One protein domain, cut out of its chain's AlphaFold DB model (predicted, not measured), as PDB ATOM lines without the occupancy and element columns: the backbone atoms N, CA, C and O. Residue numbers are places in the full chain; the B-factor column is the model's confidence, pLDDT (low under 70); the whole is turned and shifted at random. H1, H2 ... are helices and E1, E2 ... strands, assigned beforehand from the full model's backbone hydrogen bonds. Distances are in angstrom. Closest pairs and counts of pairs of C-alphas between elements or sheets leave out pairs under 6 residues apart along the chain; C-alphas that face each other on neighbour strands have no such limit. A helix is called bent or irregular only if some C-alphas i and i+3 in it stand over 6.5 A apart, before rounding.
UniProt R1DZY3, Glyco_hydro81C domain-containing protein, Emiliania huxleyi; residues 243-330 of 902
ATOM      1  N   ALA A 243     -29.811 -60.930  10.630       52.75
ATOM      2  CA  ALA A 243     -29.369 -61.847  11.674       52.75
ATOM      3  C   ALA A 243     -30.537 -62.769  12.066       52.75
ATOM      4  O   ALA A 243     -31.438 -62.359  12.800       52.75
ATOM      5  N   ALA A 244     -30.522 -64.005  11.560       51.78
ATOM      6  CA  ALA A 244     -31.472 -65.048  11.953       51.78
ATOM      7  C   ALA A 244     -31.179 -65.568  13.372       51.78
ATOM      8  O   ALA A 244     -32.105 -65.959  14.073       51.78
ATOM      9  N   GLY A 245     -29.908 -65.508  13.797       58.03
ATOM     10  CA  GLY A 245     -29.497 -65.655  15.194       58.03
ATOM     11  C   GLY A 245     -29.788 -67.029  15.792       58.03
ATOM     12  O   GLY A 245     -30.699 -67.168  16.598       58.03
ATOM     13  N   LEU A 246     -28.985 -68.039  15.448       71.12
ATOM     14  CA  LEU A 246     -29.001 -69.312  16.164       71.12
ATOM     15  C   LEU A 246     -28.039 -69.210  17.368       71.12
ATOM     16  O   LEU A 246     -26.867 -68.863  17.199       71.12
ATOM     17  N   PRO A 247     -28.485 -69.467  18.607       66.38
ATOM     18  CA  PRO A 247     -27.598 -69.513  19.765       66.38
ATOM     19  C   PRO A 247     -26.436 -70.496  19.569       66.38
ATOM     20  O   PRO A 247     -26.636 -71.611  19.106       66.38
ATOM     21  N   GLY A 248     -25.208 -70.071  19.885       63.94
ATOM     22  CA  GLY A 248     -23.985 -70.872  19.707       63.94
ATOM     23  C   GLY A 248     -23.523 -71.103  18.256       63.94
ATOM     24  O   GLY A 248     -22.411 -71.584  18.062       63.94
ATOM     25  N   VAL A 249     -24.316 -70.732  17.241       73.00
ATOM     26  CA  VAL A 249     -23.970 -70.864  15.813       73.00
ATOM     27  C   VAL A 249     -24.296 -69.553  15.094       73.00
ATOM     28  O   VAL A 249     -25.451 -69.246  14.816       73.00
ATOM     29  N   GLY A 250     -23.280 -68.748  14.782       71.06
ATOM     30  CA  GLY A 250     -23.465 -67.421  14.190       71.06
ATOM     31  C   GLY A 250     -24.203 -67.492  12.850       71.06
ATOM     32  O   GLY A 250     -23.631 -67.942  11.861       71.06
ATOM     33  N   ALA A 251     -25.461 -67.049  12.810       76.31
ATOM     34  CA  ALA A 251     -26.350 -67.273  11.671       76.31
ATOM     35  C   ALA A 251     -26.852 -65.971  11.031       76.31
ATOM     36  O   ALA A 251     -27.551 -65.176  11.673       76.31
ATOM     37  N   THR A 252     -26.548 -65.789   9.744       77.81
ATOM     38  CA  THR A 252     -27.006 -64.649   8.933       77.81
ATOM     39  C   THR A 252     -27.675 -65.108   7.643       77.81
ATOM     40  O   THR A 252     -27.409 -66.194   7.128       77.81
ATOM     41  N   VAL A 253     -28.555 -64.260   7.116       75.31
ATOM     42  CA  VAL A 253     -29.322 -64.499   5.893       75.31
ATOM     43  C   VAL A 253     -29.024 -63.392   4.880       75.31
ATOM     44  O   VAL A 253     -29.385 -62.229   5.072       75.31
ATOM     45  N   ASP A 254     -28.349 -63.779   3.799       75.12
ATOM     46  CA  ASP A 254     -27.986 -62.936   2.661       75.12
ATOM     47  C   ASP A 254     -29.226 -62.786   1.743       75.12
ATOM     48  O   ASP A 254     -29.387 -63.511   0.756       75.12
ATOM     49  N   GLY A 255     -30.124 -61.856   2.097       60.41
ATOM     50  CA  GLY A 255     -31.323 -61.478   1.327       60.41
ATOM     51  C   GLY A 255     -32.612 -62.246   1.673       60.41
ATOM     52  O   GLY A 255     -32.588 -63.275   2.336       60.41
ATOM     53  N   VAL A 256     -33.770 -61.742   1.216       61.19
ATOM     54  CA  VAL A 256     -35.107 -62.298   1.555       61.19
ATOM     55  C   VAL A 256     -35.899 -62.872   0.367       61.19
ATOM     56  O   VAL A 256     -36.970 -63.440   0.572       61.19
ATOM     57  N   GLY A 257     -35.374 -62.787  -0.860       63.19
ATOM     58  CA  GLY A 257     -36.033 -63.264  -2.087       63.19
ATOM     59  C   GLY A 257     -35.762 -64.731  -2.457       63.19
ATOM     60  O   GLY A 257     -35.215 -65.508  -1.666       63.19
ATOM     61  N   ASP A 258     -36.133 -65.100  -3.687       70.62
ATOM     62  CA  ASP A 258     -35.600 -66.292  -4.360       70.62
ATOM     63  C   ASP A 258     -34.075 -66.120  -4.542       70.62
ATOM     64  O   ASP A 258     -33.596 -65.004  -4.744       70.62
ATOM     65  N   GLY A 259     -33.291 -67.198  -4.433       73.25
ATOM     66  CA  GLY A 259     -31.820 -67.118  -4.519       73.25
ATOM     67  C   GLY A 259     -31.122 -66.522  -3.284       73.25
ATOM     68  O   GLY A 259     -29.899 -66.369  -3.283       73.25
ATOM     69  N   ALA A 260     -31.862 -66.220  -2.212       83.75
ATOM     70  CA  ALA A 260     -31.287 -65.887  -0.910       83.75
ATOM     71  C   ALA A 260     -30.446 -67.046  -0.345       83.75
ATOM     72  O   ALA A 260     -30.760 -68.220  -0.563       83.75
ATOM     73  N   HIS A 261     -29.398 -66.720   0.412       87.62
ATOM     74  CA  HIS A 261     -28.494 -67.710   1.002       87.62
ATOM     75  C   HIS A 261     -28.414 -67.577   2.524       87.62
ATOM     76  O   HIS A 261     -28.328 -66.476   3.064       87.62
ATOM     77  N   GLY A 262     -28.392 -68.709   3.219       89.88
ATOM     78  CA  GLY A 262     -28.027 -68.794   4.622       89.88
ATOM     79  C   GLY A 262     -26.514 -68.891   4.768       89.88
ATOM     80  O   GLY A 262     -25.825 -69.468   3.920       89.88
ATOM     81  N   ARG A 263     -26.003 -68.354   5.873       89.75
ATOM     82  CA  ARG A 263     -24.630 -68.544   6.328       89.75
ATOM     83  C   ARG A 263     -24.657 -68.996   7.782       89.75
ATOM     84  O   ARG A 263     -25.208 -68.293   8.628       89.75
ATOM     85  N   LEU A 264     -24.057 -70.150   8.060       91.19
ATOM     86  CA  LEU A 264     -23.893 -70.688   9.411       91.19
ATOM     87  C   LEU A 264     -22.411 -70.663   9.776       91.19
ATOM     88  O   LEU A 264     -21.607 -71.280   9.081       91.19
ATOM     89  N   ARG A 265     -22.045 -69.980  10.860       90.88
ATOM     90  CA  ARG A 265     -20.694 -70.003  11.425       90.88
ATOM     91  C   ARG A 265     -20.683 -70.785  12.732       90.88
ATOM     92  O   ARG A 265     -21.128 -70.290  13.767       90.88
ATOM     93  N   PHE A 266     -20.141 -71.992  12.674       92.06
ATOM     94  CA  PHE A 266     -19.811 -72.789  13.852       92.06
ATOM     95  C   PHE A 266     -18.446 -72.316  14.339       92.06
ATOM     96  O   PHE A 266     -17.532 -72.176  13.535       92.06
ATOM     97  N   ALA A 267     -18.304 -72.013  15.621       91.56
ATOM     98  CA  ALA A 267     -17.044 -71.554  16.191       91.56
ATOM     99  C   ALA A 267     -16.922 -72.098  17.610       91.56
ATOM    100  O   ALA A 267     -17.925 -72.182  18.321       91.56
ATOM    101  N   TRP A 268     -15.710 -72.450  18.032       91.88
ATOM    102  CA  TRP A 268     -15.478 -73.138  19.300       91.88
ATOM    103  C   TRP A 268     -14.481 -72.392  20.176       91.88
ATOM    104  O   TRP A 268     -13.382 -72.044  19.740       91.88
ATOM    105  N   ARG A 269     -14.822 -72.220  21.458       93.44
ATOM    106  CA  ARG A 269     -13.796 -71.919  22.459       93.44
ATOM    107  C   ARG A 269     -12.926 -73.163  22.590       93.44
ATOM    108  O   ARG A 269     -13.439 -74.259  22.824       93.44
ATOM    109  N   SER A 270     -11.625 -72.972  22.439       93.31
ATOM    110  CA  SER A 270     -10.620 -74.023  22.547       93.31
ATOM    111  C   SER A 270      -9.428 -73.552  23.377       93.31
ATOM    112  O   SER A 270      -9.179 -72.353  23.472       93.31
ATOM    113  N   GLU A 271      -8.723 -74.506  23.979       92.44
ATOM    114  CA  GLU A 271      -7.452 -74.318  24.692       92.44
ATOM    115  C   GLU A 271      -6.336 -75.085  23.958       92.44
ATOM    116  O   GLU A 271      -6.617 -76.056  23.250       92.44
ATOM    117  N   GLY A 272      -5.084 -74.647  24.111       90.00
ATOM    118  CA  GLY A 272      -3.916 -75.230  23.436       90.00
ATOM    119  C   GLY A 272      -3.662 -74.729  22.004       90.00
ATOM    120  O   GLY A 272      -4.356 -73.853  21.486       90.00
ATOM    121  N   GLU A 273      -2.616 -75.272  21.377       89.88
ATOM    122  CA  GLU A 273      -1.988 -74.738  20.155       89.88
ATOM    123  C   GLU A 273      -2.340 -75.509  18.867       89.88
ATOM    124  O   GLU A 273      -2.675 -76.693  18.901       89.88
ATOM    125  N   GLY A 274      -2.172 -74.848  17.714       92.19
ATOM    126  CA  GLY A 274      -2.340 -75.428  16.374       92.19
ATOM    127  C   GLY A 274      -3.732 -75.220  15.767       92.19
ATOM    128  O   GLY A 274      -4.590 -74.550  16.345       92.19
ATOM    129  N   ALA A 275      -3.973 -75.785  14.583       94.88
ATOM    130  CA  ALA A 275      -5.292 -75.767  13.949       94.88
ATOM    131  C   ALA A 275      -6.266 -76.686  14.706       94.88
ATOM    132  O   ALA A 275      -5.928 -77.828  15.025       94.88
ATOM    133  N   LEU A 276      -7.481 -76.204  14.980       95.56
ATOM    134  CA  LEU A 276      -8.529 -76.986  15.631       95.56
ATOM    135  C   LEU A 276      -9.087 -78.025  14.654       95.56
ATOM    136  O   LEU A 276      -9.608 -77.655  13.603       95.56
ATOM    137  N   LEU A 277      -9.038 -79.298  15.040       96.00
ATOM    138  CA  LEU A 277      -9.638 -80.406  14.303       96.00
ATOM    139  C   LEU A 277     -11.024 -80.757  14.861       96.00
ATOM    140  O   LEU A 277     -11.161 -81.054  16.049       96.00
ATOM    141  N   MET A 278     -12.027 -80.767  13.984       95.69
ATOM    142  CA  MET A 278     -13.415 -81.163  14.252       95.69
ATOM    143  C   MET A 278     -13.929 -82.062  13.108       95.69
ATOM    144  O   MET A 278     -13.346 -82.083  12.029       95.69
ATOM    145  N   MET A 279     -15.012 -82.809  13.322       93.31
ATOM    146  CA  MET A 279     -15.504 -83.853  12.407       93.31
ATOM    147  C   MET A 279     -16.823 -83.440  11.748       93.31
ATOM    148  O   MET A 279     -17.854 -83.360  12.417       93.31
ATOM    149  N   ALA A 280     -16.802 -83.156  10.445       92.19
ATOM    150  CA  ALA A 280     -17.953 -82.651   9.699       92.19
ATOM    151  C   ALA A 280     -18.878 -83.779   9.217       92.19
ATOM    152  O   ALA A 280     -18.428 -84.789   8.675       92.19
ATOM    153  N   LEU A 281     -20.188 -83.590   9.386       91.06
ATOM    154  CA  LEU A 281     -21.231 -84.518   8.934       91.06
ATOM    155  C   LEU A 281     -21.489 -84.418   7.414       91.06
ATOM    156  O   LEU A 281     -21.393 -83.322   6.863       91.06
ATOM    157  N   PRO A 282     -21.959 -85.495   6.745       88.19
ATOM    158  CA  PRO A 282     -22.262 -85.498   5.309       88.19
ATOM    159  C   PRO A 282     -23.081 -84.310   4.783       88.19
ATOM    160  O   PRO A 282     -22.734 -83.756   3.743       88.19
ATOM    161  N   HIS A 283     -24.129 -83.864   5.489       88.69
ATOM    162  CA  HIS A 283     -24.934 -82.724   5.029       88.69
ATOM    163  C   HIS A 283     -24.156 -81.393   5.053       88.69
ATOM    164  O   HIS A 283     -24.420 -80.521   4.229       88.69
ATOM    165  N   GLN A 284     -23.184 -81.243   5.960       90.69
ATOM    166  CA  GLN A 284     -22.411 -80.012   6.166       90.69
ATOM    167  C   GLN A 284     -21.400 -79.771   5.038       90.69
ATOM    168  O   GLN A 284     -21.122 -78.622   4.694       90.69
ATOM    169  N   LEU A 285     -20.870 -80.844   4.439       87.81
ATOM    170  CA  LEU A 285     -19.778 -80.798   3.457       87.81
ATOM    171  C   LEU A 285     -20.112 -79.919   2.241       87.81
ATOM    172  O   LEU A 285     -19.323 -79.052   1.878       87.81
ATOM    173  N   ALA A 286     -21.311 -80.051   1.667       84.31
ATOM    174  CA  ALA A 286     -21.744 -79.199   0.553       84.31
ATOM    175  C   ALA A 286     -21.840 -77.708   0.946       84.31
ATOM    176  O   ALA A 286     -21.538 -76.826   0.141       84.31
ATOM    177  N   GLY A 287     -22.211 -77.418   2.198       88.50
ATOM    178  CA  GLY A 287     -22.253 -76.054   2.729       88.50
ATOM    179  C   GLY A 287     -20.860 -75.462   2.962       88.50
ATOM    180  O   GLY A 287     -20.642 -74.280   2.696       88.50
ATOM    181  N   LEU A 288     -19.909 -76.277   3.424       90.06
ATOM    182  CA  LEU A 288     -18.497 -75.907   3.556       90.06
ATOM    183  C   LEU A 288     -17.863 -75.618   2.177       90.06
ATOM    184  O   LEU A 288     -17.141 -74.630   2.037       90.06
ATOM    185  N   ALA A 289     -18.197 -76.403   1.142       86.38
ATOM    186  CA  ALA A 289     -17.699 -76.210  -0.227       86.38
ATOM    187  C   ALA A 289     -18.127 -74.850  -0.789       86.38
ATOM    188  O   ALA A 289     -17.290 -74.017  -1.137       86.38
ATOM    189  N   ALA A 290     -19.434 -74.569  -0.754       87.62
ATOM    190  CA  ALA A 290     -20.004 -73.308  -1.224       87.62
ATOM    191  C   ALA A 290     -19.538 -72.073  -0.418       87.62
ATOM    192  O   ALA A 290     -19.721 -70.937  -0.866       87.62
ATOM    193  N   ALA A 291     -18.949 -72.260   0.770       89.56
ATOM    194  CA  ALA A 291     -18.283 -71.196   1.517       89.56
ATOM    195  C   ALA A 291     -16.820 -71.005   1.083       89.56
ATOM    196  O   ALA A 291     -16.411 -69.861   0.863       89.56
ATOM    197  N   ALA A 292     -16.057 -72.091   0.912       88.12
ATOM    198  CA  ALA A 292     -14.674 -72.059   0.427       88.12
ATOM    199  C   ALA A 292     -14.576 -71.472  -0.995       88.12
ATOM    200  O   ALA A 292     -13.811 -70.538  -1.228       88.12
ATOM    201  N   GLU A 293     -15.444 -71.908  -1.916       87.44
ATOM    202  CA  GLU A 293     -15.554 -71.389  -3.294       87.44
ATOM    203  C   GLU A 293     -15.838 -69.879  -3.387       87.44
ATOM    204  O   GLU A 293     -15.686 -69.276  -4.452       87.44
ATOM    205  N   LYS A 294     -16.308 -69.261  -2.297       86.62
ATOM    206  CA  LYS A 294     -16.603 -67.823  -2.202       86.62
ATOM    207  C   LYS A 294     -15.665 -67.088  -1.239       86.62
ATOM    208  O   LYS A 294     -15.975 -65.967  -0.844       86.62
ATOM    209  N   GLY A 295     -14.553 -67.712  -0.835       84.75
ATOM    210  CA  GLY A 295     -13.574 -67.138   0.099       84.75
ATOM    211  C   GLY A 295     -14.131 -66.842   1.498       84.75
ATOM    212  O   GLY A 295     -13.545 -66.067   2.246       84.75
ATOM    213  N   GLY A 296     -15.285 -67.419   1.856       80.75
ATOM    214  CA  GLY A 296     -15.951 -67.220   3.150       80.75
ATOM    215  C   GLY A 296     -15.483 -68.179   4.250       80.75
ATOM    216  O   GLY A 296     -15.984 -68.105   5.377       80.75
ATOM    217  N   TRP A 297     -14.577 -69.095   3.909       85.38
ATOM    218  CA  TRP A 297     -13.963 -70.094   4.779       85.38
ATOM    219  C   TRP A 297     -12.659 -70.607   4.144       85.38
ATOM    220  O   TRP A 297     -12.508 -70.521   2.926       85.38
ATOM    221  N   ALA A 298     -11.729 -71.114   4.960       83.88
ATOM    222  CA  ALA A 298     -10.382 -71.512   4.530       83.88
ATOM    223  C   ALA A 298      -9.801 -72.678   5.366       83.88
ATOM    224  O   ALA A 298      -8.614 -72.681   5.676       83.88
ATOM    225  N   GLY A 299     -10.639 -73.630   5.793       87.62
ATOM    226  CA  GLY A 299     -10.175 -74.829   6.503       87.62
ATOM    227  C   GLY A 299      -9.787 -75.978   5.566       87.62
ATOM    228  O   GLY A 299     -10.207 -76.029   4.411       87.62
ATOM    229  N   GLU A 300      -8.992 -76.907   6.090       90.38
ATOM    230  CA  GLU A 300      -8.492 -78.099   5.397       90.38
ATOM    231  C   GLU A 300      -9.428 -79.293   5.654       90.38
ATOM    232  O   GLU A 300      -9.829 -79.531   6.793       90.38
ATOM    233  N   LEU A 301      -9.775 -80.051   4.608       88.31
ATOM    234  CA  LEU A 301     -10.508 -81.318   4.712       88.31
ATOM    235  C   LEU A 301      -9.524 -82.489   4.719       88.31
ATOM    236  O   LEU A 301      -8.634 -82.557   3.878       88.31
ATOM    237  N   LEU A 302      -9.734 -83.416   5.650       90.94
ATOM    238  CA  LEU A 302      -8.821 -84.505   5.991       90.94
ATOM    239  C   LEU A 302      -9.555 -85.850   5.807       90.94
ATOM    240  O   LEU A 302     -10.104 -86.398   6.772       90.94
ATOM    241  N   PRO A 303      -9.659 -86.364   4.563       85.31
ATOM    242  CA  PRO A 303     -10.379 -87.601   4.252       85.31
ATOM    243  C   PRO A 303      -9.735 -88.858   4.861       85.31
ATOM    244  O   PRO A 303     -10.406 -89.878   4.998       85.31
ATOM    245  N   GLU A 304      -8.475 -88.782   5.296       87.62
ATOM    246  CA  GLU A 304      -7.788 -89.805   6.098       87.62
ATOM    247  C   GLU A 304      -8.503 -90.061   7.434       87.62
ATOM    248  O   GLU A 304      -8.361 -91.130   8.024       87.62
ATOM    249  N   LEU A 305      -9.296 -89.090   7.900       89.00
ATOM    250  CA  LEU A 305     -10.116 -89.155   9.108       89.00
ATOM    251  C   LEU A 305     -11.589 -89.471   8.807       89.00
ATOM    252  O   LEU A 305     -12.479 -89.059   9.547       89.00
ATOM    253  N   ALA A 306     -11.873 -90.193   7.725       87.19
ATOM    254  CA  ALA A 306     -13.212 -90.700   7.449       87.19
ATOM    255  C   ALA A 306     -13.690 -91.645   8.573       87.19
ATOM    256  O   ALA A 306     -13.150 -92.737   8.742       87.19
ATOM    257  N   GLN A 307     -14.717 -91.246   9.332       85.00
ATOM    258  CA  GLN A 307     -15.279 -92.038  10.436       85.00
ATOM    259  C   GLN A 307     -16.793 -92.199  10.317       85.00
ATOM    260  O   GLN A 307     -17.540 -91.223  10.201       85.00
ATOM    261  N   TRP A 308     -17.240 -93.454  10.341       83.44
ATOM    262  CA  TRP A 308     -18.637 -93.845  10.163       83.44
ATOM    263  C   TRP A 308     -19.496 -93.575  11.408       83.44
ATOM    264  O   TRP A 308     -19.020 -93.610  12.541       83.44
ATOM    265  N   SER A 309     -20.786 -93.327  11.188       82.50
ATOM    266  CA  SER A 309     -21.808 -93.154  12.222       82.50
ATOM    267  C   SER A 309     -23.183 -93.572  11.683       82.50
ATOM    268  O   SER A 309     -23.362 -93.729  10.475       82.50
ATOM    269  N   ALA A 310     -24.208 -93.620  12.544       79.94
ATOM    270  CA  ALA A 310     -25.603 -93.778  12.107       79.94
ATOM    271  C   ALA A 310     -26.113 -92.630  11.196       79.94
ATOM    272  O   ALA A 310     -27.186 -92.749  10.613       79.94
ATOM    273  N   LYS A 311     -25.345 -91.536  11.055       84.50
ATOM    274  CA  LYS A 311     -25.573 -90.414  10.124       84.50
ATOM    275  C   LYS A 311     -24.543 -90.414   8.981       84.50
ATOM    276  O   LYS A 311     -24.238 -89.368   8.409       84.50
ATOM    277  N   GLY A 312     -24.006 -91.588   8.646       82.00
ATOM    278  CA  GLY A 312     -23.021 -91.790   7.587       82.00
ATOM    279  C   GLY A 312     -21.603 -91.377   7.985       82.00
ATOM    280  O   GLY A 312     -21.307 -91.110   9.153       82.00
ATOM    281  N   THR A 313     -20.713 -91.352   6.995       84.44
ATOM    282  CA  THR A 313     -19.283 -91.080   7.178       84.44
ATOM    283  C   THR A 313     -19.007 -89.590   7.360       84.44
ATOM    284  O   THR A 313     -19.118 -88.808   6.419       84.44
ATOM    285  N   SER A 314     -18.617 -89.207   8.574       88.00
ATOM    286  CA  SER A 314     -18.027 -87.899   8.868       88.00
ATOM    287  C   SER A 314     -16.584 -87.808   8.359       88.00
ATOM    288  O   SER A 314     -15.901 -88.830   8.284       88.00
ATOM    289  N   LEU A 315     -16.118 -86.604   8.021       89.56
ATOM    290  CA  LEU A 315     -14.736 -86.333   7.592       89.56
ATOM    291  C   LEU A 315     -14.056 -85.356   8.561       89.56
ATOM    292  O   LEU A 315     -14.717 -84.468   9.103       89.56
ATOM    293  N   GLY A 316     -12.743 -85.483   8.756       92.62
ATOM    294  CA  GLY A 316     -11.978 -84.524   9.554       92.62
ATOM    295  C   GLY A 316     -11.861 -83.168   8.859       92.62
ATOM    296  O   GLY A 316     -11.710 -83.100   7.641       92.62
ATOM    297  N   VAL A 317     -11.921 -82.087   9.632       94.19
ATOM    298  CA  VAL A 317     -11.757 -80.713   9.152       94.19
ATOM    299  C   VAL A 317     -10.910 -79.913  10.137       94.19
ATOM    300  O   VAL A 317     -11.295 -79.753  11.299       94.19
ATOM    301  N   ALA A 318      -9.788 -79.371   9.668       95.19
ATOM    302  CA  ALA A 318      -8.918 -78.488  10.439       95.19
ATOM    303  C   ALA A 318      -9.186 -77.001  10.127       95.19
ATOM    304  O   ALA A 318      -9.454 -76.625   8.985       95.19
ATOM    305  N   SER A 319      -9.117 -76.140  11.146       93.50
ATOM    306  CA  SER A 319      -9.239 -74.679  11.015       93.50
ATOM    307  C   SER A 319      -8.327 -73.948  12.008       93.50
ATOM    308  O   SER A 319      -8.366 -74.197  13.216       93.50
ATOM    309  N   ASP A 320      -7.537 -72.994  11.512       92.00
ATOM    310  CA  ASP A 320      -6.698 -72.128  12.350       92.00
ATOM    311  C   ASP A 320      -7.537 -71.179  13.221       92.00
ATOM    312  O   ASP A 320      -7.267 -71.016  14.415       92.00
ATOM    313  N   ASP A 321      -8.611 -70.604  12.668       89.50
ATOM    314  CA  ASP A 321      -9.489 -69.666  13.381       89.50
ATOM    315  C   ASP A 321     -10.425 -70.340  14.404       89.50
ATOM    316  O   ASP A 321     -11.125 -69.652  15.147       89.50
ATOM    317  N   GLY A 322     -10.410 -71.675  14.498       90.25
ATOM    318  CA  GLY A 322     -11.268 -72.440  15.405       90.25
ATOM    319  C   GLY A 322     -12.745 -72.396  15.017       90.25
ATOM    320  O   GLY A 322     -13.612 -72.396  15.897       90.25
ATOM    321  N   ALA A 323     -13.039 -72.300  13.719       91.50
ATOM    322  CA  ALA A 323     -14.383 -72.128  13.197       91.50
ATOM    323  C   ALA A 323     -14.576 -72.648  11.761       91.50
ATOM    324  O   ALA A 323     -13.665 -72.754  10.939       91.50
ATOM    325  N   TRP A 324     -15.834 -72.926  11.441       91.56
ATOM    326  CA  TRP A 324     -16.314 -73.259  10.109       91.56
ATOM    327  C   TRP A 324     -17.349 -72.240   9.652       91.56
ATOM    328  O   TRP A 324     -18.193 -71.829  10.448       91.56
ATOM    329  N   THR A 325     -17.365 -71.912   8.362       92.00
ATOM    330  CA  THR A 325     -18.507 -71.230   7.738       92.00
ATOM    331  C   THR A 325     -19.127 -72.163   6.707       92.00
ATOM    332  O   THR A 325     -18.436 -72.607   5.800       92.00
ATOM    333  N   GLN A 326     -20.429 -72.424   6.806       90.88
ATOM    334  CA  GLN A 326     -21.221 -73.045   5.746       90.88
ATOM    335  C   GLN A 326     -22.042 -71.978   5.011       90.88
ATOM    336  O   GLN A 326     -22.537 -71.034   5.634       90.88
ATOM    337  N   ARG A 327     -22.235 -72.152   3.701       90.50
ATOM    338  CA  ARG A 327     -23.148 -71.371   2.859       90.50
ATOM    339  C   ARG A 327     -24.166 -72.313   2.216       90.50
ATOM    340  O   ARG A 327     -23.770 -73.241   1.525       90.50
ATOM    341  N   LEU A 328     -25.459 -72.053   2.393       89.12
ATOM    342  CA  LEU A 328     -26.537 -72.870   1.820       89.12
ATOM    343  C   LEU A 328     -27.605 -72.004   1.127       89.12
ATOM    344  O   LEU A 328     -27.833 -70.872   1.558       89.12
ATOM    345  N   PRO A 329     -28.277 -72.485   0.067       89.81
ATOM    346  CA  PRO A 329     -29.417 -71.786  -0.523       89.81
ATOM    347  C   PRO A 329     -30.657 -71.898   0.381       89.81
ATOM    348  O   PRO A 329     -30.972 -72.976   0.873       89.81
ATOM    349  N   LEU A 330     -31.422 -70.814   0.550       88.38
ATOM    350  CA  LEU A 330     -32.671 -70.806   1.341       88.38
ATOM    351  C   LEU A 330     -33.919 -71.192   0.530       88.38
ATOM    352  O   LEU A 330     -35.038 -70.790   0.871       88.38
TER     353      LEU A 330
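AT A GLANCE: This is residues 243 to 330 of the 902 residues of the protein "Glyco_hydro81C domain-containing protein" of Emiliania huxleyi (UniProt R1DZY3). Two small antiparallel sheets, E1 E2 E6 and E3 E5 E4, meet near their ends as a loose V, with the one named helix, H1, in the angle between them: H1 is beside edge strand E6 of the first sheet and over one face of the second. The long strand E2 runs through the first sheet and on past the end of E6 to a turn that leads into E3. The printed part has 88 residues with six named strands and one named helix, in the order E1 E2 E3 H1 E4 E5 E6, and its class is mixed, helices and strands. It is compact, with a radius of gyration of the C-alphas of 13.6 A and spans of 39 by 28 by 24 A.

IN THESE COORDINATES: In the first sheet, E2 is residues 261 to 271, 32.4 A long, from C-alpha 261 at (-28.494, -67.710, 1.002) to C-alpha 271 at (-7.452, -74.318, 24.692). E1 is residues 249 to 254, 15.9 A, and E6 is residues 323 to 329, 20.4 A, ending with C-alpha 329 at (-29.417, -71.786, -0.523). In the second sheet, E3 is residues 276 to 280, 12.5 A; E5 is residues 314 to 319, 16.0 A; E4 is residues 300 to 307, 16.3 A, and bends by 75 degrees at residue 304. H1 is residues 282 to 292, 16.2 A, and is irregular, but only just: C-alphas 283 and 286 are 6.53 A apart.

HOW THE PARTS SIT: E2 is the inner strand of its sheet. E1 and E2 form a hairpin, with N 250 and O 265 2.8 A apart; E2 and E6 are antiparallel at 167 degrees, with N 264 and O 326 3.0 A apart. H1 is on this sheet at its level, with a height over the sheet of 2.0 A; its closest C-alphas to E6 are those of Gly 287 and Gln 326, 4.4 A apart. H1 is also on the sheet E3 E5 E4, at a height over the sheet of 9.4 A, over E5 and only just over E3, where 3 of its C-alphas fall; it runs along the strands, at 18 degrees to E5 on the local plane. That sheet is strongly twisted, only just, with C-alphas up to 4.2 A off its best plane. E5 is antiparallel to E3, with N 278 and O 317 3.0 A apart, and forms a hairpin with E4, with N 302 and O 316 2.8 A apart. E3, H1 and E4 make a split strand-helix-strand unit, two strands running the same way with E5 between them in the sheet, and its crossover is right-handed. In H1, 5 of 7 O i to N i+4 pairs are within hydrogen-bond range. E5 and E6 meet only through their link, while E1 and E4, for instance, are apart.

THE WHOLE: The two farthest C-alphas, those of Asp 258 and Gly 272, are 43.1 A apart. The printed part has no cut, and no link between its elements is long. The mean pLDDT of the printed part is 84.9; residues 243 to 245, 247 to 248 and 255 to 257 are under 70.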